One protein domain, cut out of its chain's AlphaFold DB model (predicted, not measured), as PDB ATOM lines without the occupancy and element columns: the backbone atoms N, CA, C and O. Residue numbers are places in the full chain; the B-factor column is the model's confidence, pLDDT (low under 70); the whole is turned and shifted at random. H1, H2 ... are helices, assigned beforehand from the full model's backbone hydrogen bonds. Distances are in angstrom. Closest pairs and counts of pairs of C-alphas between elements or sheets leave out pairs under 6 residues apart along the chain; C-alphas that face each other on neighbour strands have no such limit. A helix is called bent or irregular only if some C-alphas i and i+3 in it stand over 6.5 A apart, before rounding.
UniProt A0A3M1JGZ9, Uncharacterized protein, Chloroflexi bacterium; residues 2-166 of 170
ATOM      1  N   ALA A   2      40.688 -14.382  59.659       71.19
ATOM      2  CA  ALA A   2      41.324 -13.058  59.474       71.19
ATOM      3  C   ALA A   2      42.868 -13.042  59.585       71.19
ATOM      4  O   ALA A   2      43.550 -12.394  58.801       71.19
ATOM      5  N   LYS A   3      43.449 -13.814  60.519       81.81
ATOM      6  CA  LYS A   3      44.913 -13.950  60.627       81.81
ATOM      7  C   LYS A   3      45.542 -14.511  59.339       81.81
ATOM      8  O   LYS A   3      46.473 -13.920  58.827       81.81
ATOM      9  N   ARG A   4      44.963 -15.578  58.777       82.31
ATOM     10  CA  ARG A   4      45.440 -16.237  57.549       82.31
ATOM     11  C   ARG A   4      45.441 -15.289  56.348       82.31
ATOM     12  O   ARG A   4      46.383 -15.300  55.571       82.31
ATOM     13  N   HIS A   5      44.396 -14.475  56.192       85.44
ATOM     14  CA  HIS A   5      44.293 -13.528  55.074       85.44
ATOM     15  C   HIS A   5      45.307 -12.394  55.182       85.44
ATOM     16  O   HIS A   5      45.911 -12.023  54.182       85.44
ATOM     17  N   ARG A   6      45.546 -11.887  56.395       84.44
ATOM     18  CA  ARG A   6      46.608 -10.905  56.635       84.44
ATOM     19  C   ARG A   6      47.999 -11.488  56.417       84.44
ATOM     20  O   ARG A   6      48.828 -10.826  55.806       84.44
ATOM     21  N   ASP A   7      48.228 -12.716  56.875       86.62
ATOM     22  CA  ASP A   7      49.500 -13.412  56.678       86.62
ATOM     23  C   ASP A   7      49.776 -13.627  55.180       86.62
ATOM     24  O   ASP A   7      50.914 -13.481  54.747       86.62
ATOM     25  N   LEU A   8      48.742 -13.915  54.377       85.56
ATOM     26  CA  LEU A   8      48.860 -13.984  52.920       85.56
ATOM     27  C   LEU A   8      49.197 -12.616  52.314       85.56
ATOM     28  O   LEU A   8      50.182 -12.501  51.599       85.56
ATOM     29  N   LEU A   9      48.431 -11.566  52.631       88.38
ATOM     30  CA  LEU A   9      48.691 -10.214  52.113       88.38
ATOM     31  C   LEU A   9      50.105  -9.717  52.446       88.38
ATOM     32  O   LEU A   9      50.709  -9.023  51.639       88.38
ATOM     33  N   ALA A  10      50.645 -10.092  53.607       89.25
ATOM     34  CA  ALA A  10      52.005  -9.744  54.008       89.25
ATOM     35  C   ALA A  10      53.099 -10.448  53.180       89.25
ATOM     36  O   ALA A  10      54.231  -9.975  53.154       89.25
ATOM     37  N   GLN A  11      52.776 -11.568  52.530       88.38
ATOM     38  CA  GLN A  11      53.689 -12.307  51.652       88.38
ATOM     39  C   GLN A  11      53.609 -11.839  50.196       88.38
ATOM     40  O   GLN A  11      54.497 -12.161  49.410       88.38
ATOM     41  N   LEU A  12      52.557 -11.104  49.830       89.81
ATOM     42  CA  LEU A  12      52.324 -10.610  48.477       89.81
ATOM     43  C   LEU A  12      53.053  -9.292  48.215       89.81
ATOM     44  O   LEU A  12      53.500  -8.589  49.122       89.81
ATOM     45  N   GLU A  13      53.188  -8.956  46.940       90.94
ATOM     46  CA  GLU A  13      53.954  -7.812  46.495       90.94
ATOM     47  C   GLU A  13      53.169  -6.498  46.683       90.94
ATOM     48  O   GLU A  13      52.128  -6.294  46.049       90.94
ATOM     49  N   PRO A  14      53.666  -5.547  47.502       89.06
ATOM     50  CA  PRO A  14      52.895  -4.358  47.866       89.06
ATOM     51  C   PRO A  14      52.504  -3.462  46.687       89.06
ATOM     52  O   PRO A  14      51.468  -2.799  46.738       89.06
ATOM     53  N   VAL A  15      53.322  -3.415  45.630       89.12
ATOM     54  CA  VAL A  15      53.054  -2.569  44.457       89.12
ATOM     55  C   VAL A  15      51.800  -3.048  43.730       89.12
ATOM     56  O   VAL A  15      50.896  -2.240  43.502       89.12
ATOM     57  N   GLY A  16      51.697  -4.351  43.444       87.75
ATOM     58  CA  GLY A  16      50.486  -4.945  42.876       87.75
ATOM     59  C   GLY A  16      49.263  -4.752  43.775       87.75
ATOM     60  O   GLY A  16      48.226  -4.280  43.306       87.75
ATOM     61  N   LEU A  17      49.387  -5.002  45.084       89.88
ATOM     62  CA  LEU A  17      48.273  -4.807  46.023       89.88
ATOM     63  C   LEU A  17      47.733  -3.370  46.006       89.88
ATOM     64  O   LEU A  17      46.519  -3.164  45.982       89.88
ATOM     65  N   ASN A  18      48.623  -2.375  45.981       91.44
ATOM     66  CA  ASN A  18      48.241  -0.966  45.970       91.44
ATOM     67  C   ASN A  18      47.604  -0.548  44.639       91.44
ATOM     68  O   ASN A  18      46.565   0.113  44.651       91.44
ATOM     69  N   ARG A  19      48.188  -0.954  43.502       93.38
ATOM     70  CA  ARG A  19      47.668  -0.637  42.161       93.38
ATOM     71  C   ARG A  19      46.229  -1.115  41.994       93.38
ATOM     72  O   ARG A  19      45.379  -0.358  41.537       93.38
ATOM     73  N   TYR A  20      45.958  -2.353  42.400       93.12
ATOM     74  CA  TYR A  20      44.637  -2.965  42.264       93.12
ATOM     75  C   TYR A  20      43.736  -2.730  43.483       93.12
ATOM     76  O   TYR A  20      42.622  -3.253  43.522       93.12
ATOM     77  N   GLN A  21      44.176  -1.937  44.469       95.50
ATOM     78  CA  GLN A  21      43.436  -1.658  45.707       95.50
ATOM     79  C   GLN A  21      42.909  -2.950  46.352       95.50
ATOM     80  O   GLN A  21      41.714  -3.094  46.629       95.50
ATOM     81  N   ILE A  22      43.791  -3.938  46.495       92.81
ATOM     82  CA  ILE A  22      43.457  -5.258  47.024       92.81
ATOM     83  C   ILE A  22      43.351  -5.175  48.545       92.81
ATOM     84  O   ILE A  22      44.266  -4.724  49.232       92.81
ATOM     85  N   THR A  23      42.225  -5.639  49.077       92.81
ATOM     86  CA  THR A  23      41.913  -5.614  50.507       92.81
ATOM     87  C   THR A  23      41.780  -7.022  51.090       92.81
ATOM     88  O   THR A  23      41.616  -8.010  50.373       92.81
ATOM     89  N   GLU A  24      41.750  -7.129  52.423       90.88
ATOM     90  CA  GLU A  24      41.427  -8.393  53.108       90.88
ATOM     91  C   GLU A  24      40.048  -8.941  52.685       90.88
ATOM     92  O   GLU A  24      39.854 -10.153  52.588       90.88
ATOM     93  N   SER A  25      39.090  -8.059  52.373       90.88
ATOM     94  CA  SER A  25      37.764  -8.461  51.892       90.88
ATOM     95  C   SER A  25      37.811  -9.086  50.496       90.88
ATOM     96  O   SER A  25      37.046 -10.017  50.216       90.88
ATOM     97  N   ASP A  26      38.721  -8.628  49.635       92.00
ATOM     98  CA  ASP A  26      38.938  -9.248  48.329       92.00
ATOM     99  C   ASP A  26      39.510 -10.658  48.498       92.00
ATOM    100  O   ASP A  26      38.952 -11.600  47.945       92.00
ATOM    101  N   VAL A  27      40.515 -10.844  49.361       90.12
ATOM    102  CA  VAL A  27      41.088 -12.173  49.657       90.12
ATOM    103  C   VAL A  27      40.027 -13.139  50.196       90.12
ATOM    104  O   VAL A  27      39.939 -14.283  49.754       90.12
ATOM    105  N   GLN A  28      39.161 -12.681  51.104       89.50
ATOM    106  CA  GLN A  28      38.026 -13.475  51.594       89.50
ATOM    107  C   GLN A  28      37.040 -13.851  50.482       89.50
ATOM    108  O   GLN A  28      36.420 -14.916  50.522       89.50
ATOM    109  N   THR A  29      36.839 -12.950  49.521       89.88
ATOM    110  CA  THR A  29      35.961 -13.173  48.369       89.88
ATOM    111  C   THR A  29      36.575 -14.207  47.431       89.88
ATOM    112  O   THR A  29      35.861 -15.123  47.028       89.88
ATOM    113  N   VAL A  30      37.876 -14.103  47.151       90.12
ATOM    114  CA  VAL A  30      38.638 -15.049  46.325       90.12
ATOM    115  C   VAL A  30      38.665 -16.437  46.959       90.12
ATOM    116  O   VAL A  30      38.313 -17.401  46.294       90.12
ATOM    117  N   GLU A  31      38.951 -16.562  48.261       87.25
ATOM    118  CA  GLU A  31      38.933 -17.865  48.951       87.25
ATOM    119  C   GLU A  31      37.567 -18.560  48.803       87.25
ATOM    120  O   GLU A  31      37.478 -19.752  48.501       87.25
ATOM    121  N   LYS A  32      36.475 -17.801  48.969       85.81
ATOM    122  CA  LYS A  32      35.111 -18.312  48.771       85.81
ATOM    123  C   LYS A  32      34.849 -18.678  47.313       85.81
ATOM    124  O   LYS A  32      34.287 -19.744  47.070       85.81
ATOM    125  N   TYR A  33      35.228 -17.819  46.372       86.38
ATOM    126  CA  TYR A  33      35.050 -18.031  44.938       86.38
ATOM    127  C   TYR A  33      35.759 -19.304  44.470       86.38
ATOM    128  O   TYR A  33      35.106 -20.225  43.973       86.38
ATOM    129  N   LEU A  34      37.050 -19.417  44.778       83.06
ATOM    130  CA  LEU A  34      37.864 -20.592  44.496       83.06
ATOM    131  C   LEU A  34      37.281 -21.846  45.150       83.06
ATOM    132  O   LEU A  34      37.150 -22.864  44.483       83.06
ATOM    133  N   SER A  35      36.793 -21.784  46.394       78.69
ATOM    134  CA  SER A  35      36.148 -22.951  47.017       78.69
ATOM    135  C   SER A  35      34.911 -23.465  46.259       78.69
ATOM    136  O   SER A  35      34.599 -24.653  46.343       78.69
ATOM    137  N   ILE A  36      34.198 -22.609  45.517       76.75
ATOM    138  CA  ILE A  36      33.026 -23.009  44.722       76.75
ATOM    139  C   ILE A  36      33.473 -23.648  43.400       76.75
ATOM    140  O   ILE A  36      32.871 -24.636  42.962       76.75
ATOM    141  N   ILE A  37      34.525 -23.100  42.789       73.38
ATOM    142  CA  ILE A  37      35.099 -23.556  41.517       73.38
ATOM    143  C   ILE A  37      35.864 -24.872  41.698       73.38
ATOM    144  O   ILE A  37      35.583 -25.863  41.018       73.38
ATOM    145  N   GLN A  38      36.769 -24.920  42.674       68.44
ATOM    146  CA  GLN A  38      37.684 -26.034  42.936       68.44
ATOM    147  C   GLN A  38      36.960 -27.286  43.435       68.44
ATOM    148  O   GLN A  38      37.338 -28.396  43.066       68.44
ATOM    149  N   ARG A  39      35.835 -27.138  44.159       56.06
ATOM    150  CA  ARG A  39      34.934 -28.263  44.496       56.06
ATOM    151  C   ARG A  39      34.374 -28.987  43.265       56.06
ATOM    152  O   ARG A  39      33.828 -30.075  43.415       56.06
ATOM    153  N   GLY A  40      34.485 -28.402  42.070       47.50
ATOM    154  CA  GLY A  40      34.136 -29.047  40.809       47.50
ATOM    155  C   GLY A  40      35.310 -29.343  39.867       47.50
ATOM    156  O   GLY A  40      35.131 -30.200  39.002       47.50
ATOM    157  N   LEU A  41      36.439 -28.626  39.959       48.69
ATOM    158  CA  LEU A  41      37.518 -28.644  38.948       48.69
ATOM    159  C   LEU A  41      38.872 -29.191  39.436       48.69
ATOM    160  O   LEU A  41      39.734 -29.432  38.607       48.69
ATOM    161  N   GLY A  42      39.049 -29.473  40.731       47.50
ATOM    162  CA  GLY A  42      40.167 -30.303  41.208       47.50
ATOM    163  C   GLY A  42      41.552 -29.646  41.298       47.50
ATOM    164  O   GLY A  42      42.474 -30.325  41.735       47.50
ATOM    165  N   GLU A  43      41.711 -28.362  40.975       54.50
ATOM    166  CA  GLU A  43      43.006 -27.670  41.075       54.50
ATOM    167  C   GLU A  43      43.130 -26.762  42.300       54.50
ATOM    168  O   GLU A  43      42.155 -26.214  42.817       54.50
ATOM    169  N   SER A  44      44.361 -26.621  42.788       65.25
ATOM    170  CA  SER A  44      44.698 -25.958  44.040       65.25
ATOM    171  C   SER A  44      45.206 -24.530  43.826       65.25
ATOM    172  O   SER A  44      46.207 -24.152  44.421       65.25
ATOM    173  N   THR A  45      44.511 -23.698  43.043       68.88
ATOM    174  CA  THR A  45      44.841 -22.264  42.836       68.88
ATOM    175  C   THR A  45      45.064 -21.516  44.154       68.88
ATOM    176  O   THR A  45      45.904 -20.633  44.258       68.88
ATOM    177  N   TRP A  46      44.340 -21.903  45.212       71.50
ATOM    178  CA  TRP A  46      44.541 -21.332  46.544       71.50
ATOM    179  C   TRP A  46      45.873 -21.765  47.169       71.50
ATOM    180  O   TRP A  46      46.508 -20.985  47.872       71.50
ATOM    181  N   GLN A  47      46.283 -23.011  46.932       73.75
ATOM    182  CA  GLN A  47      47.572 -23.528  47.372       73.75
ATOM    183  C   GLN A  47      48.708 -22.855  46.598       73.75
ATOM    184  O   GLN A  47      49.642 -22.400  47.232       73.75
ATOM    185  N   GLU A  48      48.580 -22.664  45.282       72.62
ATOM    186  CA  GLU A  48      49.565 -21.916  44.483       72.62
ATOM    187  C   GLU A  48      49.746 -20.478  44.984       72.62
ATOM    188  O   GLU A  48      50.867 -20.001  45.155       72.62
ATOM    189  N   LEU A  49      48.641 -19.791  45.286       75.19
ATOM    190  CA  LEU A  49      48.659 -18.429  45.821       75.19
ATOM    191  C   LEU A  49      49.384 -18.366  47.183       75.19
ATOM    192  O   LEU A  49      50.072 -17.391  47.478       75.19
ATOM    193  N   VAL A  50      49.264 -19.425  47.993       72.06
ATOM    194  CA  VAL A  50      49.983 -19.584  49.268       72.06
ATOM    195  C   VAL A  50      51.449 -19.985  49.067       72.06
ATOM    196  O   VAL A  50      52.298 -19.496  49.807       72.06
ATOM    197  N   ASP A  51      51.750 -20.846  48.099       79.25
ATOM    198  CA  ASP A  51      53.073 -21.444  47.909       79.25
ATOM    199  C   ASP A  51      54.051 -20.491  47.220       79.25
ATOM    200  O   ASP A  51      55.227 -20.457  47.581       79.25
ATOM    201  N   PHE A  52      53.583 -19.696  46.254       79.38
ATOM    202  CA  PHE A  52      54.465 -18.810  45.494       79.38
ATOM    203  C   PHE A  52      54.702 -17.462  46.181       79.38
ATOM    204  O   PHE A  52      55.820 -16.947  46.131       79.38
ATOM    205  N   GLY A  53      53.681 -16.876  46.824       81.25
ATOM    206  CA  GLY A  53      53.773 -15.529  47.402       81.25
ATOM    207  C   GLY A  53      54.377 -14.496  46.431       81.25
ATOM    208  O   GLY A  53      54.359 -14.667  45.211       81.25
ATOM    209  N   GLY A  54      54.920 -13.397  46.958       89.00
ATOM    210  CA  GLY A  54      55.702 -12.429  46.188       89.00
ATOM    211  C   GLY A  54      54.972 -11.885  44.951       89.00
ATOM    212  O   GLY A  54      53.743 -11.764  44.955       89.00
ATOM    213  N   PRO A  55      55.703 -11.536  43.878       92.50
ATOM    214  CA  PRO A  55      55.080 -11.041  42.659       92.50
ATOM    215  C   PRO A  55      54.191 -12.078  41.964       92.50
ATOM    216  O   PRO A  55      53.081 -11.754  41.568       92.50
ATOM    217  N   TYR A  56      54.611 -13.342  41.863       92.19
ATOM    218  CA  TYR A  56      53.821 -14.341  41.133       92.19
ATOM    219  C   TYR A  56      52.493 -14.675  41.836       92.19
ATOM    220  O   TYR A  56      51.432 -14.638  41.225       92.19
ATOM    221  N   GLY A  57      52.497 -14.879  43.155       91.06
ATOM    222  CA  GLY A  57      51.257 -15.021  43.925       91.06
ATOM    223  C   GLY A  57      50.355 -13.781  43.835       91.06
ATOM    224  O   GLY A  57      49.130 -13.894  43.891       91.06
ATOM    225  N   THR A  58      50.942 -12.594  43.640       93.75
ATOM    226  CA  THR A  58      50.178 -11.353  43.437       93.75
ATOM    227  C   THR A  58      49.484 -11.344  42.081       93.75
ATOM    228  O   THR A  58      48.339 -10.902  42.017       93.75
ATOM    229  N   SER A  59      50.109 -11.872  41.022       94.50
ATOM    230  CA  SER A  59      49.479 -11.969  39.699       94.50
ATOM    231  C   SER A  59      48.263 -12.898  39.721       94.50
ATOM    232  O   SER A  59      47.207 -12.520  39.219       94.50
ATOM    233  N   ILE A  60      48.364 -14.047  40.404       92.00
ATOM    234  CA  ILE A  60      47.224 -14.955  40.624       92.00
ATOM    235  C   ILE A  60      46.093 -14.207  41.339       92.00
ATOM    236  O   ILE A  60      44.937 -14.270  40.930       92.00
ATOM    237  N   LEU A  61      46.404 -13.461  42.403       92.81
ATOM    238  CA  LEU A  61      45.373 -12.731  43.137       92.81
ATOM    239  C   LEU A  61      44.731 -11.613  42.296       92.81
ATOM    240  O   LEU A  61      43.528 -11.380  42.415       92.81
ATOM    241  N   ILE A  62      45.511 -10.935  41.450       95.38
ATOM    242  CA  ILE A  62      45.014  -9.930  40.504       95.38
ATOM    243  C   ILE A  62      43.999 -10.556  39.550       95.38
ATOM    244  O   ILE A  62      42.904 -10.007  39.429       95.38
ATOM    245  N   HIS A  63      44.326 -11.704  38.946       94.38
ATOM    246  CA  HIS A  63      43.431 -12.434  38.047       94.38
ATOM    247  C   HIS A  63      42.049 -12.628  38.689       94.38
ATOM    248  O   HIS A  63      41.036 -12.105  38.217       94.38
ATOM    249  N   GLU A  64      42.021 -13.297  39.841       93.06
ATOM    250  CA  GLU A  64      40.781 -13.649  40.535       93.06
ATOM    251  C   GLU A  64      39.963 -12.407  40.920       93.06
ATOM    252  O   GLU A  64      38.736 -12.364  40.800       93.06
ATOM    253  N   ILE A  65      40.631 -11.354  41.394       94.75
ATOM    254  CA  ILE A  65      39.959 -10.130  41.831       94.75
ATOM    255  C   ILE A  65      39.368  -9.369  40.648       94.75
ATOM    256  O   ILE A  65      38.238  -8.880  40.756       94.75
ATOM    257  N   VAL A  66      40.111  -9.245  39.547       95.38
ATOM    258  CA  VAL A  66      39.648  -8.549  38.343       95.38
ATOM    259  C   VAL A  66      38.419  -9.255  37.781       95.38
ATOM    260  O   VAL A  66      37.390  -8.598  37.595       95.38
ATOM    261  N   GLU A  67      38.464 -10.582  37.626       93.88
ATOM    262  CA  GLU A  67      37.327 -11.356  37.124       93.88
ATOM    263  C   GLU A  67      36.090 -11.153  38.016       93.88
ATOM    264  O   GLU A  67      35.022 -10.736  37.554       93.88
ATOM    265  N   ILE A  68      36.232 -11.352  39.333       93.38
ATOM    266  CA  ILE A  68      35.121 -11.218  40.281       93.38
ATOM    267  C   ILE A  68      34.542  -9.799  40.275       93.38
ATOM    268  O   ILE A  68      33.320  -9.628  40.373       93.38
ATOM    269  N   ARG A  69      35.387  -8.764  40.212       94.75
ATOM    270  CA  ARG A  69      34.934  -7.365  40.202       94.75
ATOM    271  C   ARG A  69      34.186  -7.035  38.913       94.75
ATOM    272  O   ARG A  69      33.133  -6.403  38.999       94.75
ATOM    273  N   LEU A  70      34.650  -7.514  37.759       94.25
ATOM    274  CA  LEU A  70      33.956  -7.346  36.478       94.25
ATOM    275  C   LEU A  70      32.606  -8.062  36.461       94.25
ATOM    276  O   LEU A  70      31.596  -7.462  36.086       94.25
ATOM    277  N   LEU A  71      32.554  -9.306  36.943       92.56
ATOM    278  CA  LEU A  71      31.301 -10.043  37.100       92.56
ATOM    279  C   LEU A  71      30.319  -9.262  37.988       92.56
ATOM    280  O   LEU A  71      29.177  -9.024  37.591       92.56
ATOM    281  N   LYS A  72      30.769  -8.773  39.152       92.06
ATOM    282  CA  LYS A  72      29.934  -7.958  40.054       92.06
ATOM    283  C   LYS A  72      29.447  -6.666  39.400       92.06
ATOM    284  O   LYS A  72      28.277  -6.328  39.565       92.06
ATOM    285  N   ALA A  73      30.307  -5.962  38.664       92.69
ATOM    286  CA  ALA A  73      29.947  -4.733  37.955       92.69
ATOM    287  C   ALA A  73      28.855  -4.971  36.895       92.69
ATOM    288  O   ALA A  73      28.027  -4.098  36.653       92.69
ATOM    289  N   ARG A  74      28.798  -6.181  36.325       91.19
ATOM    290  CA  ARG A  74      27.767  -6.630  35.374       91.19
ATOM    291  C   ARG A  74      26.500  -7.172  36.052       91.19
ATOM    292  O   ARG A  74      25.632  -7.724  35.384       91.19
ATOM    293  N   GLY A  75      26.383  -7.046  37.376       89.06
ATOM    294  CA  GLY A  75      25.256  -7.570  38.156       89.06
ATOM    295  C   GLY A  75      25.315  -9.082  38.407       89.06
ATOM    296  O   GLY A  75      24.349  -9.669  38.895       89.06
ATOM    297  N   VAL A  76      26.443  -9.727  38.100       88.88
ATOM    298  CA  VAL A  76      26.646 -11.162  38.308       88.88
ATOM    299  C   VAL A  76      27.214 -11.397  39.703       88.88
ATOM    300  O   VAL A  76      28.217 -10.818  40.118       88.88
ATOM    301  N   HIS A  77      26.571 -12.285  40.458       87.38
ATOM    302  CA  HIS A  77      26.969 -12.607  41.827       87.38
ATOM    303  C   HIS A  77      27.430 -14.067  41.925       87.38
ATOM    304  O   HIS A  77      26.633 -14.920  42.330       87.38
ATOM    305  N   PRO A  78      28.698 -14.375  41.578       80.25
ATOM    306  CA  PRO A  78      29.186 -15.753  41.467       80.25
ATOM    307  C   PRO A  78      29.086 -16.529  42.788       80.25
ATOM    308  O   PRO A  78      28.731 -17.704  42.799       80.25
ATOM    309  N   LEU A  79      29.264 -15.847  43.924       84.44
ATOM    310  CA  LEU A  79      29.174 -16.449  45.262       84.44
ATOM    311  C   LEU A  79      27.764 -16.921  45.667       84.44
ATOM    312  O   LEU A  79      27.615 -17.551  46.711       84.44
ATOM    313  N   ARG A  80      26.721 -16.594  44.892       84.06
ATOM    314  CA  ARG A  80      25.329 -17.010  45.157       84.06
ATOM    315  C   ARG A  80      24.883 -18.200  44.303       84.06
ATOM    316  O   ARG A  80      23.713 -18.565  44.334       84.06
ATOM    317  N   GLN A  81      25.787 -18.770  43.513       80.56
ATOM    318  CA  GLN A  81      25.466 -19.760  42.489       80.56
ATOM    319  C   GLN A  81      25.861 -21.165  42.939       80.56
ATOM    320  O   GLN A  81      26.832 -21.353  43.668       80.56
ATOM    321  N   SER A  82      25.130 -22.178  42.467       82.94
ATOM    322  CA  SER A  82      25.626 -23.558  42.528       82.94
ATOM    323  C   SER A  82      26.807 -23.728  41.570       82.94
ATOM    324  O   SER A  82      26.883 -23.020  40.568       82.94
ATOM    325  N   THR A  83      27.689 -24.705  41.795       80.00
ATOM    326  CA  THR A  83      28.850 -24.949  40.915       80.00
ATOM    327  C   THR A  83      28.455 -25.107  39.439       80.00
ATOM    328  O   THR A  83      29.113 -24.562  38.556       80.00
ATOM    329  N   ARG A  84      27.338 -25.790  39.140       81.56
ATOM    330  CA  ARG A  84      26.842 -25.942  37.759       81.56
ATOM    331  C   ARG A  84      26.350 -24.621  37.160       81.56
ATOM    332  O   ARG A  84      26.588 -24.373  35.982       81.56
ATOM    333  N   ALA A  85      25.640 -23.810  37.944       84.50
ATOM    334  CA  ALA A  85      25.175 -22.497  37.500       84.50
ATOM    335  C   ALA A  85      26.355 -21.538  37.304       84.50
ATOM    336  O   ALA A  85      26.397 -20.836  36.299       84.50
ATOM    337  N   LEU A  86      27.345 -21.589  38.198       82.62
ATOM    338  CA  LEU A  86      28.569 -20.809  38.094       82.62
ATOM    339  C   LEU A  86      29.320 -21.125  36.799       82.62
ATOM    340  O   LEU A  86      29.597 -20.206  36.047       82.62
ATOM    341  N   ARG A  87      29.542 -22.403  36.459       80.06
ATOM    342  CA  ARG A  87      30.193 -22.778  35.184       80.06
ATOM    343  C   ARG A  87      29.508 -22.184  33.955       80.06
ATOM    344  O   ARG A  87      30.179 -21.724  33.040       80.06
ATOM    345  N   ARG A  88      28.172 -22.198  33.926       84.38
ATOM    346  CA  ARG A  88      27.413 -21.598  32.818       84.38
ATOM    347  C   ARG A  88      27.566 -20.082  32.787       84.38
ATOM    348  O   ARG A  88      27.697 -19.529  31.706       84.38
ATOM    349  N   LEU A  89      27.544 -19.434  33.951       86.19
ATOM    350  CA  LEU A  89      27.740 -17.990  34.059       86.19
ATOM    351  C   LEU A  89      29.142 -17.581  33.605       86.19
ATOM    352  O   LEU A  89      29.257 -16.648  32.825       86.19
ATOM    353  N   LEU A  90      30.185 -18.299  34.024       85.88
ATOM    354  CA  LEU A  90      31.557 -18.022  33.591       85.88
ATOM    355  C   LEU A  90      31.695 -18.171  32.071       85.88
ATOM    356  O   LEU A  90      32.200 -17.268  31.417       85.88
ATOM    357  N   ALA A  91      31.117 -19.223  31.481       84.94
ATOM    358  CA  ALA A  91      31.093 -19.381  30.023       84.94
ATOM    359  C   ALA A  91      30.338 -18.247  29.294       84.94
ATOM    360  O   ALA A  91      30.711 -17.866  28.191       84.94
ATOM    361  N   GLN A  92      29.282 -17.691  29.898       89.44
ATOM    362  CA  GLN A  92      28.533 -16.548  29.348       89.44
ATOM    363  C   GLN A  92      29.263 -15.210  29.508       89.44
ATOM    364  O   GLN A  92      28.940 -14.248  28.815       89.44
ATOM    365  N   HIS A  93      30.227 -15.142  30.422       90.44
ATOM    366  CA  HIS A  93      30.983 -13.941  30.751       90.44
ATOM    367  C   HIS A  93      32.486 -14.153  30.545       90.44
ATOM    368  O   HIS A  93      33.286 -13.585  31.282       90.44
ATOM    369  N   VAL A  94      32.858 -14.927  29.518       90.44
ATOM    370  CA  VAL A  94      34.255 -15.270  29.194       90.44
ATOM    371  C   VAL A  94      35.151 -14.042  29.017       90.44
ATOM    372  O   VAL A  94      36.318 -14.064  29.374       90.44
ATOM    373  N   GLU A  95      34.594 -12.922  28.561       92.25
ATOM    374  CA  GLU A  95      35.304 -11.644  28.469       92.25
ATOM    375  C   GLU A  95      35.877 -11.180  29.824       92.25
ATOM    376  O   GLU A  95      36.960 -10.609  29.865       92.25
ATOM    377  N   ALA A  96      35.193 -11.448  30.946       93.38
ATOM    378  CA  ALA A  96      35.709 -11.100  32.272       93.38
ATOM    379  C   ALA A  96      36.967 -11.911  32.626       93.38
ATOM    380  O   ALA A  96      37.900 -11.346  33.193       93.38
ATOM    381  N   HIS A  97      36.999 -13.193  32.246       92.00
ATOM    382  CA  HIS A  97      38.170 -14.069  32.372       92.00
ATOM    383  C   HIS A  97      39.322 -13.574  31.491       92.00
ATOM    384  O   HIS A  97      40.445 -13.419  31.949       92.00
ATOM    385  N   ILE A  98      39.029 -13.210  30.243       92.44
ATOM    386  CA  ILE A  98      40.029 -12.701  29.295       92.44
ATOM    387  C   ILE A  98      40.652 -11.382  29.780       92.44
ATOM    388  O   ILE A  98      41.870 -11.213  29.717       92.44
ATOM    389  N   ILE A  99      39.848 -10.455  30.310       94.94
ATOM    390  CA  ILE A  99      40.366  -9.212  30.903       94.94
ATOM    391  C   ILE A  99      41.211  -9.517  32.149       94.94
ATOM    392  O   ILE A  99      42.252  -8.894  32.349       94.94
ATOM    393  N   ALA A 100      40.808 -10.485  32.974       94.19
ATOM    394  CA  ALA A 100      41.595 -10.910  34.129       94.19
ATOM    395  C   ALA A 100      42.957 -11.501  33.730       94.19
ATOM    396  O   ALA A 100      43.973 -11.108  34.306       94.19
ATOM    397  N   ILE A 101      42.994 -12.356  32.700       93.00
ATOM    398  CA  ILE A 101      44.234 -12.855  32.089       93.00
ATOM    399  C   ILE A 101      45.101 -11.679  31.638       93.00
ATOM    400  O   ILE A 101      46.293 -11.639  31.939       93.00
ATOM    401  N   TYR A 102      44.526 -10.707  30.933       94.00
ATOM    402  CA  TYR A 102      45.278  -9.558  30.437       94.00
ATOM    403  C   TYR A 102      45.937  -8.759  31.573       94.00
ATOM    404  O   TYR A 102      47.141  -8.512  31.532       94.00
ATOM    405  N   GLU A 103      45.184  -8.414  32.621       95.06
ATOM    406  CA  GLU A 103      45.694  -7.653  33.773       95.06
ATOM    407  C   GLU A 103      46.742  -8.435  34.590       95.06
ATOM    408  O   GLU A 103      47.736  -7.855  35.041       95.06
ATOM    409  N   GLU A 104      46.570  -9.755  34.743       94.56
ATOM    410  CA  GLU A 104      47.572 -10.647  35.345       94.56
ATOM    411  C   GLU A 104      48.910 -10.545  34.600       94.56
ATOM    412  O   GLU A 104      49.963 -10.327  35.209       94.56
ATOM    413  N   HIS A 105      48.875 -10.677  33.274       94.62
ATOM    414  CA  HIS A 105      50.079 -10.761  32.456       94.62
ATOM    415  C   HIS A 105      50.701  -9.388  32.174       94.62
ATOM    416  O   HIS A 105      51.925  -9.297  32.080       94.62
ATOM    417  N   LEU A 106      49.915  -8.306  32.142       94.62
ATOM    418  CA  LEU A 106      50.440  -6.936  32.180       94.62
ATOM    419  C   LEU A 106      51.234  -6.682  33.461       94.62
ATOM    420  O   LEU A 106      52.342  -6.150  33.425       94.62
ATOM    421  N   TYR A 107      50.687  -7.089  34.605       96.19
ATOM    422  CA  TYR A 107      51.398  -6.966  35.867       96.19
ATOM    423  C   TYR A 107      52.693  -7.801  35.870       96.19
ATOM    424  O   TYR A 107      53.744  -7.300  36.273       96.19
ATOM    425  N   LEU A 108      52.663  -9.039  35.360       96.06
ATOM    426  CA  LEU A 108      53.872  -9.859  35.220       96.06
ATOM    427  C   LEU A 108      54.905  -9.212  34.289       96.06
ATOM    428  O   LEU A 108      56.086  -9.200  34.627       96.06
ATOM    429  N   GLN A 109      54.485  -8.629  33.166       95.75
ATOM    430  CA  GLN A 109      55.368  -7.895  32.257       95.75
ATOM    431  C   GLN A 109      56.118  -6.774  32.994       95.75
ATOM    432  O   GLN A 109      57.343  -6.673  32.896       95.75
ATOM    433  N   GLU A 110      55.409  -5.967  33.784       95.81
ATOM    434  CA  GLU A 110      56.004  -4.881  34.573       95.81
ATOM    435  C   GLU A 110      56.981  -5.399  35.634       95.81
ATOM    436  O   GLU A 110      58.077  -4.852  35.804       95.81
ATOM    437  N   VAL A 111      56.605  -6.469  36.339       95.81
ATOM    438  CA  VAL A 111      57.453  -7.118  37.343       95.81
ATOM    439  C   VAL A 111      58.737  -7.647  36.711       95.81
ATOM    440  O   VAL A 111      59.819  -7.396  37.247       95.81
ATOM    441  N   LEU A 112      58.636  -8.358  35.586       96.56
ATOM    442  CA  LEU A 112      59.776  -8.933  34.873       96.56
ATOM    443  C   LEU A 112      60.716  -7.841  34.359       96.56
ATOM    444  O   LEU A 112      61.933  -7.947  34.538       96.56
ATOM    445  N   ASN A 113      60.164  -6.753  33.824       96.44
ATOM    446  CA  ASN A 113      60.959  -5.613  33.385       96.44
ATOM    447  C   ASN A 113      61.704  -4.974  34.562       96.44
ATOM    448  O   ASN A 113      62.912  -4.757  34.506       96.44
ATOM    449  N   ARG A 114      61.013  -4.738  35.679       95.31
ATOM    450  CA  ARG A 114      61.616  -4.107  36.856       95.31
ATOM    451  C   ARG A 114      62.672  -4.981  37.538       95.31
ATOM    452  O   ARG A 114      63.665  -4.445  38.020       95.31
ATOM    453  N   LEU A 115      62.452  -6.293  37.641       94.44
ATOM    454  CA  LEU A 115      63.345  -7.194  38.385       94.44
ATOM    455  C   LEU A 115      64.484  -7.759  37.535       94.44
ATOM    456  O   LEU A 115      65.566  -8.011  38.064       94.44
ATOM    457  N   PHE A 116      64.252  -7.977  36.241       95.50
ATOM    458  CA  PHE A 116      65.196  -8.669  35.362       95.50
ATOM    459  C   PHE A 116      65.578  -7.868  34.114       95.50
ATOM    460  O   PHE A 116      66.435  -8.324  33.363       95.50
ATOM    461  N   GLY A 117      64.984  -6.692  33.884       96.38
ATOM    462  CA  GLY A 117      65.264  -5.868  32.704       96.38
ATOM    463  C   GLY A 117      64.751  -6.469  31.394       96.38
ATOM    464  O   GLY A 117      65.242  -6.095  30.332       96.38
ATOM    465  N   VAL A 118      63.805  -7.415  31.456       96.88
ATOM    466  CA  VAL A 118      63.234  -8.091  30.281       96.88
ATOM    467  C   VAL A 118      61.762  -7.744  30.123       96.88
ATOM    468  O   VAL A 118      61.012  -7.708  31.093       96.88
ATOM    469  N   THR A 119      61.340  -7.508  28.885       96.19
ATOM    470  CA  THR A 119      59.934  -7.287  28.529       96.19
ATOM    471  C   THR A 119      59.527  -8.332  27.499       96.19
ATOM    472  O   THR A 119      60.314  -8.660  26.606       96.19
ATOM    473  N   PHE A 120      58.314  -8.853  27.642       95.88
ATOM    474  CA  PHE A 120      57.698  -9.820  26.738       95.88
ATOM    475  C   PHE A 120      56.297  -9.347  26.400       95.88
ATOM    476  O   PHE A 120      55.626  -8.780  27.265       95.88
ATOM    477  N   GLU A 121      55.836  -9.619  25.189       94.94
ATOM    478  CA  GLU A 121      54.443  -9.370  24.831       94.94
ATOM    479  C   GLU A 121      53.475 -10.209  25.681       94.94
ATOM    480  O   GLU A 121      53.789 -11.323  26.109       94.94
ATOM    481  N   VAL A 122      52.267  -9.687  25.915       93.19
ATOM    482  CA  VAL A 122      51.274 -10.330  26.793       93.19
ATOM    483  C   VAL A 122      50.921 -11.739  26.307       93.19
ATOM    484  O   VAL A 122      50.919 -12.671  27.106       93.19
ATOM    485  N   ALA A 123      50.704 -11.929  25.000       92.62
ATOM    486  CA  ALA A 123      50.408 -13.250  24.437       92.62
ATOM    487  C   ALA A 123      51.569 -14.243  24.640       92.62
ATOM    488  O   ALA A 123      51.337 -15.415  24.938       92.62
ATOM    489  N   THR A 124      52.819 -13.769  24.551       94.69
ATOM    490  CA  THR A 124      54.016 -14.566  24.865       94.69
ATOM    491  C   THR A 124      54.006 -15.012  26.326       94.69
ATOM    492  O   THR A 124      54.280 -16.176  26.615       94.69
ATOM    493  N   LEU A 125      53.663 -14.108  27.251       94.88
ATOM    494  CA  LEU A 125      53.581 -14.424  28.678       94.88
ATOM    495  C   LEU A 125      52.445 -15.396  28.992       94.88
ATOM    496  O   LEU A 125      52.675 -16.315  29.769       94.88
ATOM    497  N   ILE A 126      51.270 -15.249  28.370       93.12
ATOM    498  CA  ILE A 126      50.143 -16.181  28.541       93.12
ATOM    499  C   ILE A 126      50.579 -17.600  28.162       93.12
ATOM    500  O   ILE A 126      50.469 -18.517  28.976       93.12
ATOM    501  N   LYS A 127      51.175 -17.756  26.972       93.06
ATOM    502  CA  LYS A 127      51.693 -19.042  26.481       93.06
ATOM    503  C   LYS A 127      52.818 -19.618  27.346       93.06
ATOM    504  O   LYS A 127      52.981 -20.828  27.461       93.06
ATOM    505  N   ALA A 128      53.657 -18.758  27.919       93.56
ATOM    506  CA  ALA A 128      54.750 -19.192  28.782       93.56
ATOM    507  C   ALA A 128      54.268 -19.608  30.181       93.56
ATOM    508  O   ALA A 128      54.869 -20.494  30.794       93.56
ATOM    509  N   ASN A 129      53.217 -18.958  30.689       89.31
ATOM    510  CA  ASN A 129      52.703 -19.128  32.042       89.31
ATOM    511  C   ASN A 129      51.756 -20.329  32.174       89.31
ATOM    512  O   ASN A 129      51.811 -21.051  33.173       89.31
ATOM    513  N   ARG A 130      50.911 -20.554  31.162       73.69
ATOM    514  CA  ARG A 130      49.947 -21.655  31.103       73.69
ATOM    515  C   ARG A 130      50.461 -22.706  30.121       73.69
ATOM    516  O   ARG A 130      50.822 -22.395  28.995       73.69
ATOM    517  N   GLY A 131      50.571 -23.953  30.575       60.69
ATOM    518  CA  GLY A 131      51.065 -25.060  29.749       60.69
ATOM    519  C   GLY A 131      50.066 -25.546  28.694       60.69
ATOM    520  O   GLY A 131      50.438 -26.371  27.861       60.69
ATOM    521  N   ASP A 132      48.821 -25.059  28.737       69.44
ATOM    522  CA  ASP A 132      47.794 -25.303  27.731       69.44
ATOM    523  C   ASP A 132      47.465 -24.031  26.935       69.44
ATOM    524  O   ASP A 132      47.617 -22.905  27.408       69.44
ATOM    525  N   ASP A 133      47.029 -24.232  25.690       82.81
ATOM    526  CA  ASP A 133      46.743 -23.150  24.745       82.81
ATOM    527  C   ASP A 133      45.305 -22.607  24.883       82.81
ATOM    528  O   ASP A 133      44.894 -21.778  24.072       82.81
ATOM    529  N   VAL A 134      44.509 -23.047  25.870       85.50
ATOM    530  CA  VAL A 134      43.081 -22.675  25.953       85.50
ATOM    531  C   VAL A 134      42.925 -21.193  26.275       85.50
ATOM    532  O   VAL A 134      42.229 -20.475  25.556       85.50
ATOM    533  N   ASP A 135      43.601 -20.721  27.322       86.25
ATOM    534  CA  ASP A 135      43.576 -19.308  27.711       86.25
ATOM    535  C   ASP A 135      44.190 -18.416  26.622       86.25
ATOM    536  O   ASP A 135      43.683 -17.327  26.345       86.25
ATOM    537  N   LEU A 136      45.243 -18.900  25.951       88.62
ATOM    538  CA  LEU A 136      45.852 -18.202  24.821       88.62
ATOM    539  C   LEU A 136      44.869 -18.073  23.655       88.62
ATOM    540  O   LEU A 136      44.719 -16.986  23.102       88.62
ATOM    541  N   GLN A 137      44.188 -19.157  23.286       89.69
ATOM    542  CA  GLN A 137      43.220 -19.149  22.196       89.69
ATOM    543  C   GLN A 137      42.057 -18.199  22.503       89.69
ATOM    544  O   GLN A 137      41.730 -17.358  21.668       89.69
ATOM    545  N   LEU A 138      41.489 -18.269  23.714       88.25
ATOM    546  CA  LEU A 138      40.429 -17.354  24.147       88.25
ATOM    547  C   LEU A 138      40.876 -15.891  24.083       88.25
ATOM    548  O   LEU A 138      40.103 -15.032  23.665       88.25
ATOM    549  N   PHE A 139      42.115 -15.603  24.482       87.94
ATOM    550  CA  PHE A 139      42.674 -14.258  24.428       87.94
ATOM    551  C   PHE A 139      42.839 -13.759  22.986       87.94
ATOM    552  O   PHE A 139      42.364 -12.668  22.667       87.94
ATOM    553  N   LEU A 140      43.438 -14.566  22.103       89.00
ATOM    554  CA  LEU A 140      43.669 -14.220  20.693       89.00
ATOM    555  C   LEU A 140      42.372 -14.043  19.888       89.00
ATOM    556  O   LEU A 140      42.348 -13.265  18.937       89.00
ATOM    557  N   GLU A 141      41.307 -14.759  20.252       88.50
ATOM    558  CA  GLU A 141      39.984 -14.654  19.622       88.50
ATOM    559  C   GLU A 141      39.154 -13.462  20.139       88.50
ATOM    560  O   GLU A 141      38.060 -13.210  19.635       88.50
ATOM    561  N   SER A 142      39.646 -12.732  21.143       86.81
ATOM    562  CA  SER A 142      38.908 -11.647  21.796       86.81
ATOM    563  C   SER A 142      39.219 -10.261  21.227       86.81
ATOM    564  O   SER A 142      40.251 -10.050  20.598       86.81
ATOM    565  N   ASP A 143      38.377  -9.274  21.539       84.62
ATOM    566  CA  ASP A 143      38.594  -7.861  21.180       84.62
ATOM    567  C   ASP A 143      39.316  -7.053  22.286       84.62
ATOM    568  O   ASP A 143      39.352  -5.823  22.246       84.62
ATOM    569  N   VAL A 144      39.860  -7.719  23.316       77.06
ATOM    570  CA  VAL A 144      40.394  -7.074  24.535       77.06
ATOM    571  C   VAL A 144      41.760  -6.393  24.309       77.06
ATOM    572  O   VAL A 144      42.172  -5.567  25.124       77.06
ATOM    573  N   GLY A 145      42.445  -6.638  23.187       66.56
ATOM    574  CA  GLY A 145      43.698  -5.956  22.860       66.56
ATOM    575  C   GLY A 145      44.237  -6.209  21.451       66.56
ATOM    576  O   GLY A 145      43.614  -6.859  20.617       66.56
ATOM    577  N   VAL A 146      45.427  -5.662  21.185       68.19
ATOM    578  CA  VAL A 146      46.238  -5.999  20.005       68.19
ATOM    579  C   VAL A 146      47.245  -7.058  20.422       68.19
ATOM    580  O   VAL A 146      47.962  -6.878  21.405       68.19
ATOM    581  N   TYR A 147      47.311  -8.151  19.666       78.94
ATOM    582  CA  TYR A 147      48.108  -9.312  20.040       78.94
ATOM    583  C   TYR A 147      49.348  -9.425  19.171       78.94
ATOM    584  O   TYR A 147      49.268  -9.605  17.956       78.94
ATOM    585  N   ILE A 148      50.505  -9.363  19.819       84.44
ATOM    586  CA  ILE A 148      51.778  -9.756  19.229       84.44
ATOM    587  C   ILE A 148      52.277 -10.938  20.047       84.44
ATOM    588  O   ILE A 148      52.318 -10.879  21.273       84.44
ATOM    589  N   MET A 149      52.612 -12.034  19.373       88.75
ATOM    590  CA  MET A 149      53.183 -13.210  20.016       88.75
ATOM    591  C   MET A 149      54.604 -13.421  19.509       88.75
ATOM    592  O   MET A 149      54.843 -13.622  18.317       88.75
ATOM    593  N   GLU A 150      55.555 -13.398  20.434       91.81
ATOM    594  CA  GLU A 150      56.970 -13.618  20.168       91.81
ATOM    595  C   GLU A 150      57.293 -15.105  20.358       91.81
ATOM    596  O   GLU A 150      57.909 -15.496  21.344       91.81
ATOM    597  N   GLU A 151      56.883 -15.953  19.409       91.38
ATOM    598  CA  GLU A 151      57.041 -17.420  19.509       91.38
ATOM    599  C   GLU A 151      58.470 -17.860  19.883       91.38
ATOM    600  O   GLU A 151      58.679 -18.751  20.700       91.38
ATOM    601  N   HIS A 152      59.473 -17.169  19.343       95.12
ATOM    602  CA  HIS A 152      60.891 -17.431  19.596       95.12
ATOM    603  C   HIS A 152      61.370 -17.085  21.021       95.12
ATOM    604  O   HIS A 152      62.492 -17.441  21.375       95.12
ATOM    605  N   ARG A 153      60.558 -16.393  21.829       95.88
ATOM    606  CA  ARG A 153      60.893 -15.950  23.196       95.88
ATOM    607  C   ARG A 153      60.062 -16.635  24.275       95.88
ATOM    608  O   ARG A 153      60.251 -16.345  25.452       95.88
ATOM    609  N   VAL A 154      59.178 -17.561  23.909       94.69
ATOM    610  CA  VAL A 154      58.325 -18.283  24.870       94.69
ATOM    611  C   VAL A 154      59.166 -19.029  25.911       94.69
ATOM    612  O   VAL A 154      58.848 -18.990  27.098       94.69
ATOM    613  N   ASP A 155      60.272 -19.657  25.505       94.81
ATOM    614  CA  ASP A 155      61.157 -20.367  26.437       94.81
ATOM    615  C   ASP A 155      61.898 -19.410  27.383       94.81
ATOM    616  O   ASP A 155      62.035 -19.697  28.573       94.81
ATOM    617  N   GLU A 156      62.323 -18.247  26.883       96.12
ATOM    618  CA  GLU A 156      62.937 -17.185  27.690       96.12
ATOM    619  C   GLU A 156      61.936 -16.640  28.722       96.12
ATOM    620  O   GLU A 156      62.248 -16.527  29.909       96.12
ATOM    621  N   ALA A 157      60.700 -16.374  28.290       96.19
ATOM    622  CA  ALA A 157      59.604 -15.954  29.156       96.19
ATOM    623  C   ALA A 157      59.299 -17.007  30.229       96.19
ATOM    624  O   ALA A 157      59.154 -16.668  31.405       96.19
ATOM    625  N   ARG A 158      59.278 -18.295  29.860       95.56
ATOM    626  CA  ARG A 158      59.053 -19.402  30.800       95.56
ATOM    627  C   ARG A 158      60.145 -19.461  31.865       95.56
ATOM    628  O   ARG A 158      59.833 -19.592  33.045       95.56
ATOM    629  N   GLN A 159      61.411 -19.297  31.480       95.06
ATOM    630  CA  GLN A 159      62.528 -19.232  32.430       95.06
ATOM    631  C   GLN A 159      62.418 -18.021  33.363       95.06
ATOM    632  O   GLN A 159      62.691 -18.126  34.560       95.06
ATOM    633  N   ALA A 160      61.999 -16.866  32.843       95.50
ATOM    634  CA  ALA A 160      61.814 -15.665  33.648       95.50
ATOM    635  C   ALA A 160      60.670 -15.826  34.672       95.50
ATOM    636  O   ALA A 160      60.823 -15.438  35.831       95.50
ATOM    637  N   LEU A 161      59.562 -16.464  34.278       94.62
ATOM    638  CA  LEU A 161      58.445 -16.801  35.167       94.62
ATOM    639  C   LEU A 161      58.830 -17.857  36.214       94.62
ATOM    640  O   LEU A 161      58.498 -17.688  37.384       94.62
ATOM    641  N   ALA A 162      59.586 -18.894  35.840       92.38
ATOM    642  CA  ALA A 162      60.107 -19.897  36.776       92.38
ATOM    643  C   ALA A 162      60.948 -19.247  37.891       92.38
ATOM    644  O   ALA A 162      60.764 -19.519  39.078       92.38
ATOM    645  N   ARG A 163      61.789 -18.266  37.534       91.50
ATOM    646  CA  ARG A 163      62.547 -17.476  38.517       91.50
ATOM    647  C   ARG A 163      61.645 -16.686  39.471       91.50
ATOM    648  O   ARG A 163      61.997 -16.567  40.642       91.50
ATOM    649  N   LEU A 164      60.505 -16.157  39.009       90.38
ATOM    650  CA  LEU A 164      59.523 -15.504  39.892       90.38
ATOM    651  C   LEU A 164      58.841 -16.493  40.842       90.38
ATOM    652  O   LEU A 164      58.544 -16.122  41.974       90.38
ATOM    653  N   LYS A 165      58.622 -17.733  40.395       90.00
ATOM    654  CA  LYS A 165      58.067 -18.834  41.200       90.00
ATOM    655  C   LYS A 165      59.055 -19.388  42.235       90.00
ATOM    656  O   LYS A 165      58.677 -20.212  43.059       90.00
ATOM    657  N   GLY A 166      60.319 -18.953  42.203       83.75
ATOM    658  CA  GLY A 166      61.382 -19.520  43.035       83.75
ATOM    659  C   GLY A 166      61.878 -20.884  42.541       83.75
ATOM    660  O   GLY A 166      62.601 -21.569  43.261       83.75
TER     661      GLY A 166
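What this domain is: This is residues 2 to 166 of the 170 residues of an uncharacterized protein of Chloroflexi bacterium (UniProt A0A3M1JGZ9). Two long helices, H5 and H7, run side by side in opposite ways through the middle of a compact all-helix body. On one side H2, H3 and H4 pack on H5; on the other side H8 and H9 pack on H7, and H10 packs on H8. H1 and H6 lie far out, H1 by the start of H3 and H6 by its last residues. The 165 printed residues include ten named helices, H1 to H10 in chain order, and no named strand. The radius of gyration of the C-alphas is 15.5 A, and the spans are 43 by 38 by 27 A.

How they stand to each other: Start at H1, residues 2 to 11, which touches residues 24 to 28 alone of H3, residues 24 to 41; the closest C-alphas, of His 5 and Glu 24, are 6.2 A apart, and the lines are about perpendicular at 86 degrees. Next comes H2, residues 14 to 19, which touches residues 55 to 62 alone of H5, residues 54 to 73, the hub, with five other helices touching it; the closest C-alphas are Gly 16 and Thr 58, 6.4 A. H3 touches H5 with its residues 26 to 30 alone, closest at the C-alphas of Val 30 and Glu 64, 6.3 A, about perpendicular at 85 degrees. H4, residues 45 to 52, makes a helical hairpin with H5, at a shallow tilt of 29 degrees, opposite ways; its Leu 49 comes closest to Gly 57, C-alphas 4.7 A apart. H3 and H4 only just touch, with 3 pairs of C-alphas within 8 A, closest at Glu 31 and Trp 46, 7.0 A. Look beyond H5 to H6, residues 83 to 92, which touches residues 36 to 40 alone of H3, closest at the C-alphas of Ile 36 and Thr 83, 6.0 A. H7, residues 94 to 116, touches H5 with 28 pairs of C-alphas within 8 A, closest at His 63 and Ala 100, 4.6 A, at a shallow tilt of 26 degrees, opposite ways. H8, residues 122 to 129, touches residues 101 to 109 alone of H7, closest at the C-alphas of His 105 and Val 122, 5.8 A. H9, residues 134 to 140, makes a helical hairpin with H8 at 9 degrees, closest at the C-alphas of Ile 126 and Leu 136, 6.0 A. H10, residues 151 to 164, touches H8 at a steep tilt of 59 degrees, the same way, closest at the C-alphas of Ala 128 and Arg 158, 4.8 A; it touches H5 only at their ends, closest at Tyr 56 and Leu 164, 6.0 A. H10 is irregular: C-alphas 152 and 155 are 7.4 A apart. Check O i to N i+4: each pair is within hydrogen-bond range in H1, H2 and H4 to H9, against 12 of 14 in H3 and 8 of 10 in H10.

Where its parts are: Find C-alpha 2 at (41.324, -13.058, 59.474), where H1 begins. H3 then spans 25.0 A and H5 28.1 A from first to last C-alpha. H7, the longest helix, runs 32.2 A from C-alpha 94 at (34.255, -15.270, 29.194) to C-alpha 116 at (65.196, -8.669, 35.362). H10 spans 20.6 A and ends at C-alpha 164, (59.523, -15.504, 39.892).

The domain as a whole: The two C-alphas farthest apart, Ala 2 and His 152, are 44.6 A apart. The printed part has no cut and no long link; H5 to H6 and H9 to H10 are short links, the others tight. Mean pLDDT of the printed part is 87.1; look for values under 70 at residues 38 to 45, 131 to 132 and 145 to 146.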